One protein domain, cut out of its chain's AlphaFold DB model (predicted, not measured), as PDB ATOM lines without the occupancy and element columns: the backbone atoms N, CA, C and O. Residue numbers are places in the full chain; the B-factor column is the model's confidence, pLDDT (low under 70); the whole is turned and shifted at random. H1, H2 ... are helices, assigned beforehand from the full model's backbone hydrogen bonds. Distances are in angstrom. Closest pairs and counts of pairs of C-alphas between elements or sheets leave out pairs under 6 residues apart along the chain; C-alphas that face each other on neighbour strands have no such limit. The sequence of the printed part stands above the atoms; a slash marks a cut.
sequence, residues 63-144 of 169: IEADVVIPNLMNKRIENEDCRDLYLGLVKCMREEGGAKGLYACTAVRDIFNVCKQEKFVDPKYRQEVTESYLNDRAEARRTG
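Overview. This is residues 63 to 144 of the 169 residues of the protein "COX assembly mitochondrial protein" of Panagrellus redivivus (UniProt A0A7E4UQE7). The longest helix, H5, crosses H1 and sticks out beyond it with its residues 135 to 143, followed by the last printed residue, Gly 144, while on the other side of H1 helices H2 and H4 run side by side, opposite ways, with short H3 at their far end. The printed part, 82 residues with five named helices in the order H1 to H5, is all helix, loose, with radius of gyration of the C-alphas 15.7 A and spans of 48 by 27 by 22 A.

Arrangement. H5, residues 123 to 143, touches H1, residues 63 to 81, with residues 125 to 133 alone; the closest C-alphas, Thr 130 and Ile 69, are 6.2 A apart, the lines about perpendicular, only just, at 72 degrees. H4, residues 106 to 120, touches H2, residues 83 to 96, with residues 108 to 112 alone, at a shallow tilt of 26 degrees; closest C-alphas Phe 112 and Leu 85, 5.3 A. H3, residues 98 to 104, touches H2 only at the corner; closest C-alphas Gly 101 and Met 93, 4.8 A. O i to N i+4 pairs are within hydrogen-bond range throughout H2, H4 and H5, 12 of 15 in H1, 2 of 3 in H3.

Along the chain. H1 begins at C-alpha 63 (-46.329, 5.821, 5.622); H5, 30.1 A long, ends at C-alpha 143 (-32.381, -2.713, -10.000).

Size, cuts and confidence. The printed part has no cut, its links are tight, and no printed residue is under 70.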
ATOM      1  N   ILE A  63     -46.819   7.008   4.903       93.88
ATOM      2  CA  ILE A  63     -46.329   5.821   5.622       93.88
ATOM      3  C   ILE A  63     -44.800   5.802   5.772       93.88
ATOM      4  O   ILE A  63     -44.280   5.320   6.776       93.88
ATOM      5  N   GLU A  64     -44.066   6.333   4.795       94.50
ATOM      6  CA  GLU A  64     -42.606   6.385   4.861       94.50
ATOM      7  C   GLU A  64     -42.159   7.418   5.900       94.50
ATOM      8  O   GLU A  64     -41.325   7.108   6.748       94.50
ATOM      9  N   ALA A  65     -42.779   8.600   5.886       94.62
ATOM     10  CA  ALA A  65     -42.523   9.672   6.840       94.62
ATOM     11  C   ALA A  65     -42.911   9.298   8.282       94.62
ATOM     12  O   ALA A  65     -42.141   9.563   9.210       94.62
ATOM     13  N   ASP A  66     -44.071   8.671   8.474       94.00
ATOM     14  CA  ASP A  66     -44.658   8.473   9.804       94.00
ATOM     15  C   ASP A  66     -44.269   7.136  10.444       94.00
ATOM     16  O   ASP A  66     -44.326   6.998  11.663       94.00
ATOM     17  N   VAL A  67     -43.879   6.135   9.644       96.75
ATOM     18  CA  VAL A  67     -43.612   4.773  10.137       96.75
ATOM     19  C   VAL A  67     -42.227   4.285   9.735       96.75
ATOM     20  O   VAL A  67     -41.449   3.874  10.595       96.75
ATOM     21  N   VAL A  68     -41.891   4.313   8.442       96.81
ATOM     22  CA  VAL A  68     -40.648   3.687   7.956       96.81
ATOM     23  C   VAL A  68     -39.415   4.419   8.477       96.81
ATOM     24  O   VAL A  68     -38.549   3.779   9.072       96.81
ATOM     25  N   ILE A  69     -39.345   5.740   8.306       97.94
ATOM     26  CA  ILE A  69     -38.210   6.555   8.756       97.94
ATOM     27  C   ILE A  69     -38.046   6.482  10.283       97.94
ATOM     28  O   ILE A  69     -36.948   6.142  10.724       97.94
ATOM     29  N   PRO A  70     -39.095   6.678  11.110       97.88
ATOM     30  CA  PRO A  70     -39.012   6.461  12.557       97.88
ATOM     31  C   PRO A  70     -38.496   5.075  12.957       97.88
ATOM     32  O   PRO A  70     -37.670   4.948  13.861       97.88
ATOM     33  N   ASN A  71     -38.934   4.020  12.267       97.94
ATOM     34  CA  ASN A  71     -38.465   2.663  12.539       97.94
ATOM     35  C   ASN A  71     -37.000   2.458  12.138       97.94
ATOM     36  O   ASN A  71     -36.270   1.760  12.842       97.94
ATOM     37  N   LEU A  72     -36.555   3.052  11.029       97.50
ATOM     38  CA  LEU A  72     -35.150   3.028  10.619       97.50
ATOM     39  C   LEU A  72     -34.266   3.804  11.597       97.50
ATOM     40  O   LEU A  72     -33.216   3.297  11.978       97.50
ATOM     41  N   MET A  73     -34.720   4.971  12.064       97.94
ATOM     42  CA  MET A  73     -34.048   5.736  13.117       97.94
ATOM     43  C   MET A  73     -33.885   4.886  14.379       97.94
ATOM     44  O   MET A  73     -32.770   4.728  14.856       97.94
ATOM     45  N   ASN A  74     -34.959   4.261  14.874       97.38
ATOM     46  CA  ASN A  74     -34.884   3.378  16.044       97.38
ATOM     47  C   ASN A  74     -33.892   2.227  15.842       97.38
ATOM     48  O   ASN A  74     -33.064   1.976  16.711       97.38
ATOM     49  N   LYS A  75     -33.923   1.565  14.678       97.19
ATOM     50  CA  LYS A  75     -32.976   0.487  14.365       97.19
ATOM     51  C   LYS A  75     -31.532   0.971  14.356       97.19
ATOM     52  O   LYS A  75     -30.668   0.246  14.836       97.19
ATOM     53  N   ARG A  76     -31.257   2.147  13.795       97.38
ATOM     54  CA  ARG A  76     -29.906   2.712  13.756       97.38
ATOM     55  C   ARG A  76     -29.436   3.099  15.159       97.38
ATOM     56  O   ARG A  76     -28.351   2.695  15.560       97.38
ATOM     57  N   ILE A  77     -30.301   3.731  15.950       97.56
ATOM     58  CA  ILE A  77     -30.046   4.034  17.364       97.56
ATOM     59  C   ILE A  77     -29.706   2.759  18.149       97.56
ATOM     60  O   ILE A  77     -28.733   2.728  18.893       97.56
ATOM     61  N   GLU A  78     -30.488   1.692  17.983       96.75
ATOM     62  CA  GLU A  78     -30.319   0.440  18.732       96.75
ATOM     63  C   GLU A  78     -29.091  -0.373  18.290       96.75
ATOM     64  O   GLU A  78     -28.458  -1.023  19.121       96.75
ATOM     65  N   ASN A  79     -28.744  -0.352  17.000       96.38
ATOM     66  CA  ASN A  79     -27.668  -1.185  16.450       96.38
ATOM     67  C   ASN A  79     -26.325  -0.461  16.297       96.38
ATOM     68  O   ASN A  79     -25.305  -1.141  16.200       96.38
ATOM     69  N   GLU A  80     -26.313   0.872  16.260       95.69
ATOM     70  CA  GLU A  80     -25.118   1.684  16.009       95.69
ATOM     71  C   GLU A  80     -24.894   2.693  17.144       95.69
ATOM     72  O   GLU A  80     -23.958   2.524  17.922       95.69
ATOM     73  N   ASP A  81     -25.759   3.705  17.283       95.00
ATOM     74  CA  ASP A  81     -25.464   4.885  18.114       95.00
ATOM     75  C   ASP A  81     -25.478   4.604  19.627       95.00
ATOM     76  O   ASP A  81     -24.585   5.026  20.356       95.00
ATOM     77  N   CYS A  82     -26.498   3.893  20.108       96.81
ATOM     78  CA  CYS A  82     -26.715   3.569  21.522       96.81
ATOM     79  C   CYS A  82     -26.562   2.059  21.774       96.81
ATOM     80  O   CYS A  82     -27.156   1.515  22.712       96.81
ATOM     81  N   ARG A  83     -25.785   1.367  20.927       96.88
ATOM     82  CA  ARG A  83     -25.673  -0.098  20.903       96.88
ATOM     83  C   ARG A  83     -25.292  -0.691  22.254       96.88
ATOM     84  O   ARG A  83     -25.909  -1.655  22.696       96.88
ATOM     85  N   ASP A  84     -24.297  -0.122  22.925       96.75
ATOM     86  CA  ASP A  84     -23.795  -0.680  24.184       96.75
ATOM     87  C   ASP A  84     -24.814  -0.534  25.321       96.75
ATOM     88  O   ASP A  84     -25.019  -1.469  26.097       96.75
ATOM     89  N   LEU A  85     -25.531   0.595  25.366       96.19
ATOM     90  CA  LEU A  85     -26.630   0.821  26.310       96.19
ATOM     91  C   LEU A  85     -27.796  -0.137  26.042       96.19
ATOM     92  O   LEU A  85     -28.347  -0.726  26.973       96.19
ATOM     93  N   TYR A  86     -28.135  -0.339  24.766       96.19
ATOM     94  CA  TYR A  86     -29.163  -1.290  24.356       96.19
ATOM     95  C   TYR A  86     -28.790  -2.727  24.743       96.19
ATOM     96  O   TYR A  86     -29.599  -3.442  25.332       96.19
ATOM     97  N   LEU A  87     -27.545  -3.148  24.498       96.75
ATOM     98  CA  LEU A  87     -27.052  -4.463  24.912       96.75
ATOM     99  C   LEU A  87     -27.019  -4.619  26.437       96.75
ATOM    100  O   LEU A  87     -27.327  -5.702  26.935       96.75
ATOM    101  N   GLY A  88     -26.704  -3.555  27.178       95.50
ATOM    102  CA  GLY A  88     -26.809  -3.525  28.636       95.50
ATOM    103  C   GLY A  88     -28.240  -3.776  29.118       95.50
ATOM    104  O   GLY A  88     -28.462  -4.603  30.004       95.50
ATOM    105  N   LEU A  89     -29.223  -3.135  28.482       94.88
ATOM    106  CA  LEU A  89     -30.639  -3.363  28.768       94.88
ATOM    107  C   LEU A  89     -31.062  -4.801  28.427       94.88
ATOM    108  O   LEU A  89     -31.691  -5.464  29.249       94.88
ATOM    109  N   VAL A  90     -30.682  -5.309  27.249       94.56
ATOM    110  CA  VAL A  90     -30.967  -6.694  26.826       94.56
ATOM    111  C   VAL A  90     -30.361  -7.702  27.802       94.56
ATOM    112  O   VAL A  90     -31.013  -8.686  28.153       94.56
ATOM    113  N   LYS A  91     -29.134  -7.454  28.269       95.94
ATOM    114  CA  LYS A  91     -28.464  -8.290  29.267       95.94
ATOM    115  C   LYS A  91     -29.242  -8.306  30.583       95.94
ATOM    116  O   LYS A  91     -29.570  -9.389  31.056       95.94
ATOM    117  N   CYS A  92     -29.614  -7.140  31.111       95.38
ATOM    118  CA  CYS A  92     -30.409  -7.050  32.338       95.38
ATOM    119  C   CYS A  92     -31.749  -7.795  32.206       95.38
ATOM    120  O   CYS A  92     -32.097  -8.614  33.053       95.38
ATOM    121  N   MET A  93     -32.469  -7.592  31.096       94.00
ATOM    122  CA  MET A  93     -33.743  -8.275  30.828       94.00
ATOM    123  C   MET A  93     -33.590  -9.800  30.741       94.00
ATOM    124  O   MET A  93     -34.501 -10.542  31.113       94.00
ATOM    125  N   ARG A  94     -32.443 -10.282  30.250       93.69
ATOM    126  CA  ARG A  94     -32.122 -11.711  30.177       93.69
ATOM    127  C   ARG A  94     -31.776 -12.305  31.544       93.69
ATOM    128  O   ARG A  94     -32.132 -13.453  31.788       93.69
ATOM    129  N   GLU A  95     -31.086 -11.554  32.398       94.94
ATOM    130  CA  GLU A  95     -30.658 -11.991  33.734       94.94
ATOM    131  C   GLU A  95     -31.815 -11.985  34.743       94.94
ATOM    132  O   GLU A  95     -32.007 -12.958  35.468       94.94
ATOM    133  N   GLU A  96     -32.636 -10.933  34.749       91.50
ATOM    134  CA  GLU A  96     -33.766 -10.791  35.678       91.50
ATOM    135  C   GLU A  96     -35.015 -11.579  35.245       91.50
ATOM    136  O   GLU A  96     -35.911 -11.835  36.053       91.50
ATOM    137  N   GLY A  97     -35.084 -11.982  33.972       87.75
ATOM    138  CA  GLY A  97     -36.248 -12.631  33.370       87.75
ATOM    139  C   GLY A  97     -37.358 -11.641  32.993       87.75
ATOM    140  O   GLY A  97     -37.363 -10.491  33.415       87.75
ATOM    141  N   GLY A  98     -38.330 -12.083  32.185       81.50
ATOM    142  CA  GLY A  98     -39.278 -11.195  31.488       81.50
ATOM    143  C   GLY A  98     -40.018 -10.181  32.374       81.50
ATOM    144  O   GLY A  98     -39.720  -8.990  32.338       81.50
ATOM    145  N   ALA A  99     -41.001 -10.630  33.160       86.62
ATOM    146  CA  ALA A  99     -41.866  -9.719  33.920       86.62
ATOM    147  C   ALA A  99     -41.119  -8.963  35.034       86.62
ATOM    148  O   ALA A  99     -41.397  -7.790  35.273       86.62
ATOM    149  N   LYS A 100     -40.154  -9.614  35.697       90.62
ATOM    150  CA  LYS A 100     -39.345  -9.006  36.764       90.62
ATOM    151  C   LYS A 100     -38.360  -7.972  36.205       90.62
ATOM    152  O   LYS A 100     -38.217  -6.897  36.782       90.62
ATOM    153  N   GLY A 101     -37.757  -8.254  35.051       90.94
ATOM    154  CA  GLY A 101     -36.832  -7.362  34.355       90.94
ATOM    155  C   GLY A 101     -37.453  -6.015  33.988       90.94
ATOM    156  O   GLY A 101     -36.781  -4.996  34.094       90.94
ATOM    157  N   LEU A 102     -38.753  -5.965  33.673       90.12
ATOM    158  CA  LEU A 102     -39.441  -4.695  33.388       90.12
ATOM    159  C   LEU A 102     -39.384  -3.697  34.556       90.12
ATOM    160  O   LEU A 102     -39.340  -2.490  34.318       90.12
ATOM    161  N   TYR A 103     -39.369  -4.191  35.796       91.94
ATOM    162  CA  TYR A 103     -39.270  -3.364  36.999       91.94
ATOM    163  C   TYR A 103     -37.816  -3.192  37.457       91.94
ATOM    164  O   TYR A 103     -37.403  -2.088  37.812       91.94
ATOM    165  N   ALA A 104     -37.026  -4.269  37.415       93.31
ATOM    166  CA  ALA A 104     -35.646  -4.277  37.899       93.31
ATOM    167  C   ALA A 104     -34.678  -3.498  36.988       93.31
ATOM    168  O   ALA A 104     -33.760  -2.847  37.476       93.31
ATOM    169  N   CYS A 105     -34.902  -3.501  35.672       95.94
ATOM    170  CA  CYS A 105     -34.001  -2.893  34.686       95.94
ATOM    171  C   CYS A 105     -34.328  -1.428  34.357       95.94
ATOM    172  O   CYS A 105     -33.839  -0.898  33.358       95.94
ATOM    173  N   THR A 106     -35.149  -0.759  35.172       94.75
ATOM    174  CA  THR A 106     -35.589   0.632  34.949       94.75
ATOM    175  C   THR A 106     -34.419   1.605  34.842       94.75
ATOM    176  O   THR A 106     -34.370   2.373  33.890       94.75
ATOM    177  N   ALA A 107     -33.416   1.498  35.718       94.75
ATOM    178  CA  ALA A 107     -32.241   2.370  35.680       94.75
ATOM    179  C   ALA A 107     -31.473   2.280  34.344       94.75
ATOM    180  O   ALA A 107     -31.175   3.298  33.723       94.75
ATOM    181  N   VAL A 108     -31.194   1.062  33.863       94.62
ATOM    182  CA  VAL A 108     -30.480   0.849  32.588       94.62
ATOM    183  C   VAL A 108     -31.346   1.277  31.400       94.62
ATOM    184  O   VAL A 108     -30.848   1.876  30.446       94.62
ATOM    185  N   ARG A 109     -32.658   1.018  31.469       95.19
ATOM    186  CA  ARG A 109     -33.629   1.451  30.461       95.19
ATOM    187  C   ARG A 109     -33.675   2.971  30.342       95.19
ATOM    188  O   ARG A 109     -33.721   3.481  29.229       95.19
ATOM    189  N   ASP A 110     -33.671   3.684  31.459       96.69
ATOM    190  CA  ASP A 110     -33.799   5.138  31.461       96.69
ATOM    191  C   ASP A 110     -32.537   5.795  30.876       96.69
ATOM    192  O   ASP A 110     -32.654   6.706  30.060       96.69
ATOM    193  N   ILE A 111     -31.344   5.250  31.152       96.19
ATOM    194  CA  ILE A 111     -30.091   5.676  30.497       96.19
ATOM    195  C   ILE A 111     -30.158   5.451  28.977       96.19
ATOM    196  O   ILE A 111     -29.817   6.343  28.198       96.19
ATOM    197  N   PHE A 112     -30.630   4.280  28.533       96.88
ATOM    198  CA  PHE A 112     -30.829   4.009  27.106       96.88
ATOM    199  C   PHE A 112     -31.845   4.975  26.473       96.88
ATOM    200  O   PHE A 112     -31.612   5.481  25.375       96.88
ATOM    201  N   ASN A 113     -32.944   5.270  27.170       96.50
ATOM    202  CA  ASN A 113     -33.981   6.180  26.691       96.50
ATOM    203  C   ASN A 113     -33.475   7.615  26.527       96.50
ATOM    204  O   ASN A 113     -33.892   8.268  25.576       96.50
ATOM    205  N   VAL A 114     -32.564   8.089  27.384       97.62
ATOM    206  CA  VAL A 114     -31.921   9.404  27.214       97.62
ATOM    207  C   VAL A 114     -31.151   9.451  25.893       97.62
ATOM    208  O   VAL A 114     -31.448  10.293  25.048       97.62
ATOM    209  N   CYS A 115     -30.255   8.485  25.656       96.75
ATOM    210  CA  CYS A 115     -29.490   8.396  24.404       96.75
ATOM    211  C   CYS A 115     -30.413   8.307  23.177       96.75
ATOM    212  O   CYS A 115     -30.240   9.015  22.183       96.75
ATOM    213  N   LYS A 116     -31.451   7.465  23.263       96.69
ATOM    214  CA  LYS A 116     -32.453   7.309  22.208       96.69
ATOM    215  C   LYS A 116     -33.190   8.614  21.927       96.69
ATOM    216  O   LYS A 116     -33.353   8.973  20.764       96.69
ATOM    217  N   GLN A 117     -33.642   9.312  22.964       97.06
ATOM    218  CA  GLN A 117     -34.413  10.539  22.820       97.06
ATOM    219  C   GLN A 117     -33.576  11.656  22.199       97.06
ATOM    220  O   GLN A 117     -34.062  12.297  21.272       97.06
ATOM    221  N   GLU A 118     -32.325  11.837  22.634       96.75
ATOM    222  CA  GLU A 118     -31.402  12.832  22.070       96.75
ATOM    223  C   GLU A 118     -31.239  12.678  20.552       96.75
ATOM    224  O   GLU A 118     -31.313  13.661  19.817       96.75
ATOM    225  N   LYS A 119     -31.081  11.441  20.063       95.06
ATOM    226  CA  LYS A 119     -30.972  11.160  18.623       95.06
ATOM    227  C   LYS A 119     -32.303  11.275  17.892       95.06
ATOM    228  O   LYS A 119     -32.354  11.754  16.764       95.06
ATOM    229  N   PHE A 120     -33.389  10.817  18.509       94.94
ATOM    230  CA  PHE A 120     -34.680  10.728  17.835       94.94
ATOM    231  C   PHE A 120     -35.326  12.098  17.591       94.94
ATOM    232  O   PHE A 120     -36.050  12.261  16.609       94.94
ATOM    233  N   VAL A 121     -35.063  13.083  18.457       96.31
ATOM    234  CA  VAL A 121     -35.565  14.458  18.285       96.31
ATOM    235  C   VAL A 121     -34.697  15.311  17.357       96.31
ATOM    236  O   VAL A 121     -35.140  16.383  16.948       96.31
ATOM    237  N   ASP A 122     -33.487  14.860  17.013       96.62
ATOM    238  CA  ASP A 122     -32.572  15.606  16.153       96.62
ATOM    239  C   ASP A 122     -33.079  15.624  14.691       96.62
ATOM    240  O   ASP A 122     -33.121  14.580  14.023       96.62
ATOM    241  N   PRO A 123     -33.452  16.802  14.145       96.50
ATOM    242  CA  PRO A 123     -33.928  16.908  12.771       96.50
ATOM    243  C   PRO A 123     -32.849  16.540  11.746       96.50
ATOM    244  O   PRO A 123     -33.180  15.990  10.692       96.50
ATOM    245  N   LYS A 124     -31.569  16.787  12.049       97.19
ATOM    246  CA  LYS A 124     -30.459  16.430  11.164       97.19
ATOM    247  C   LYS A 124     -30.324  14.915  11.075       97.19
ATOM    248  O   LYS A 124     -30.230  14.371   9.978       97.19
ATOM    249  N   TYR A 125     -30.410  14.229  12.211       97.12
ATOM    250  CA  TYR A 125     -30.391  12.771  12.255       97.12
ATOM    251  C   TYR A 125     -31.542  12.159  11.444       97.12
ATOM    252  O   TYR A 125     -31.337  11.250  10.634       97.12
ATOM    253  N   ARG A 126     -32.757  12.707  11.585       97.31
ATOM    254  CA  ARG A 126     -33.908  12.298  10.765       97.31
ATOM    255  C   ARG A 126     -33.652  12.510   9.272       97.31
ATOM    256  O   ARG A 126     -33.999  11.637   8.474       97.31
ATOM    257  N   GLN A 127     -33.060  13.640   8.888       97.56
ATOM    258  CA  GLN A 127     -32.728  13.934   7.494       97.56
ATOM    259  C   GLN A 127     -31.706  12.938   6.934       97.56
ATOM    260  O   GLN A 127     -31.929  12.387   5.864       97.56
ATOM    261  N   GLU A 128     -30.637  12.633   7.668       97.56
ATOM    262  CA  GLU A 128     -29.619  11.662   7.239       97.56
ATOM    263  C   GLU A 128     -30.209  10.264   7.000       97.56
ATOM    264  O   GLU A 128     -29.938   9.628   5.980       97.56
ATOM    265  N   VAL A 129     -31.060   9.787   7.916       97.56
ATOM    266  CA  VAL A 129     -31.743   8.491   7.760       97.56
ATOM    267  C   VAL A 129     -32.723   8.520   6.583       97.56
ATOM    268  O   VAL A 129     -32.839   7.536   5.853       97.56
ATOM    269  N   THR A 130     -33.402   9.649   6.368       97.44
ATOM    270  CA  THR A 130     -34.304   9.853   5.226       97.44
ATOM    271  C   THR A 130     -33.553   9.780   3.900       97.44
ATOM    272  O   THR A 130     -33.991   9.083   2.990       97.44
ATOM    273  N   GLU A 131     -32.411  10.453   3.796       97.62
ATOM    274  CA  GLU A 131     -31.571  10.444   2.598       97.62
ATOM    275  C   GLU A 131     -31.051   9.041   2.282       97.62
ATOM    276  O   GLU A 131     -31.162   8.574   1.148       97.62
ATOM    277  N   SER A 132     -30.568   8.325   3.302       96.44
ATOM    278  CA  SER A 132     -30.166   6.922   3.168       96.44
ATOM    279  C   SER A 132     -31.317   6.048   2.650       96.44
ATOM    280  O   SER A 132     -31.162   5.317   1.671       96.44
ATOM    281  N   TYR A 133     -32.515   6.201   3.227       97.06
ATOM    282  CA  TYR A 133     -33.713   5.488   2.783       97.06
ATOM    283  C   TYR A 133     -34.100   5.801   1.329       97.06
ATOM    284  O   TYR A 133     -34.427   4.888   0.568       97.06
ATOM    285  N   LEU A 134     -34.070   7.075   0.925       96.50
ATOM    286  CA  LEU A 134     -34.398   7.488  -0.440       96.50
ATOM    287  C   LEU A 134     -33.403   6.917  -1.455       96.50
ATOM    288  O   LEU A 134     -33.827   6.465  -2.518       96.50
ATOM    289  N   ASN A 135     -32.114   6.875  -1.117       96.38
ATOM    290  CA  ASN A 135     -31.084   6.282  -1.967       96.38
ATOM    291  C   ASN A 135     -31.295   4.771  -2.143       96.38
ATOM    292  O   ASN A 135     -31.322   4.283  -3.276       96.38
ATOM    293  N   ASP A 136     -31.543   4.049  -1.046       95.50
ATOM    294  CA  ASP A 136     -31.861   2.617  -1.084       95.50
ATOM    295  C   ASP A 136     -33.122   2.340  -1.913       95.50
ATOM    296  O   ASP A 136     -33.162   1.395  -2.708       95.50
ATOM    297  N   ARG A 137     -34.154   3.178  -1.757       95.00
ATOM    298  CA  ARG A 137     -35.408   3.083  -2.513       95.00
ATOM    299  C   ARG A 137     -35.191   3.344  -4.000       95.00
ATOM    300  O   ARG A 137     -35.714   2.590  -4.818       95.00
ATOM    301  N   ALA A 138     -34.438   4.383  -4.353       94.94
ATOM    302  CA  ALA A 138     -34.107   4.706  -5.737       94.94
ATOM    303  C   ALA A 138     -33.374   3.537  -6.399       94.94
ATOM    304  O   ALA A 138     -33.727   3.105  -7.492       94.94
ATOM    305  N   GLU A 139     -32.398   2.953  -5.707       95.19
ATOM    306  CA  GLU A 139     -31.644   1.829  -6.242       95.19
ATOM    307  C   GLU A 139     -32.467   0.541  -6.325       95.19
ATOM    308  O   GLU A 139     -32.368  -0.178  -7.320       95.19
ATOM    309  N   ALA A 140     -33.344   0.277  -5.355       95.06
ATOM    310  CA  ALA A 140     -34.306  -0.816  -5.453       95.06
ATOM    311  C   ALA A 140     -35.244  -0.629  -6.654       95.06
ATOM    312  O   ALA A 140     -35.478  -1.578  -7.395       95.06
ATOM    313  N   ARG A 141     -35.714   0.597  -6.919       93.75
ATOM    314  CA  ARG A 141     -36.519   0.923  -8.107       93.75
ATOM    315  C   ARG A 141     -35.734   0.787  -9.421       93.75
ATOM    316  O   ARG A 141     -36.326   0.385 -10.421       93.75
ATOM    317  N   ARG A 142     -34.424   1.079  -9.426       93.81
ATOM    318  CA  ARG A 142     -33.533   0.902 -10.596       93.81
ATOM    319  C   ARG A 142     -33.216  -0.558 -10.899       93.81
ATOM    320  O   ARG A 142     -33.183  -0.919 -12.067       93.81
ATOM    321  N   THR A 143     -32.938  -1.351  -9.869       93.81
ATOM    322  CA  THR A 143     -32.381  -2.713 -10.000       93.81
ATOM    323  C   THR A 143     -33.414  -3.819  -9.809       93.81
ATOM    324  O   THR A 143     -33.165  -4.965 -10.174       93.81
ATOM    325  N   GLY A 144     -34.549  -3.505  -9.183       93.88
ATOM    326  CA  GLY A 144     -35.535  -4.489  -8.746       93.88
ATOM    327  C   GLY A 144     -35.106  -5.292  -7.514       93.88
ATOM    328  O   GLY A 144     -35.824  -6.209  -7.129       93.88
TER     329      GLY A 144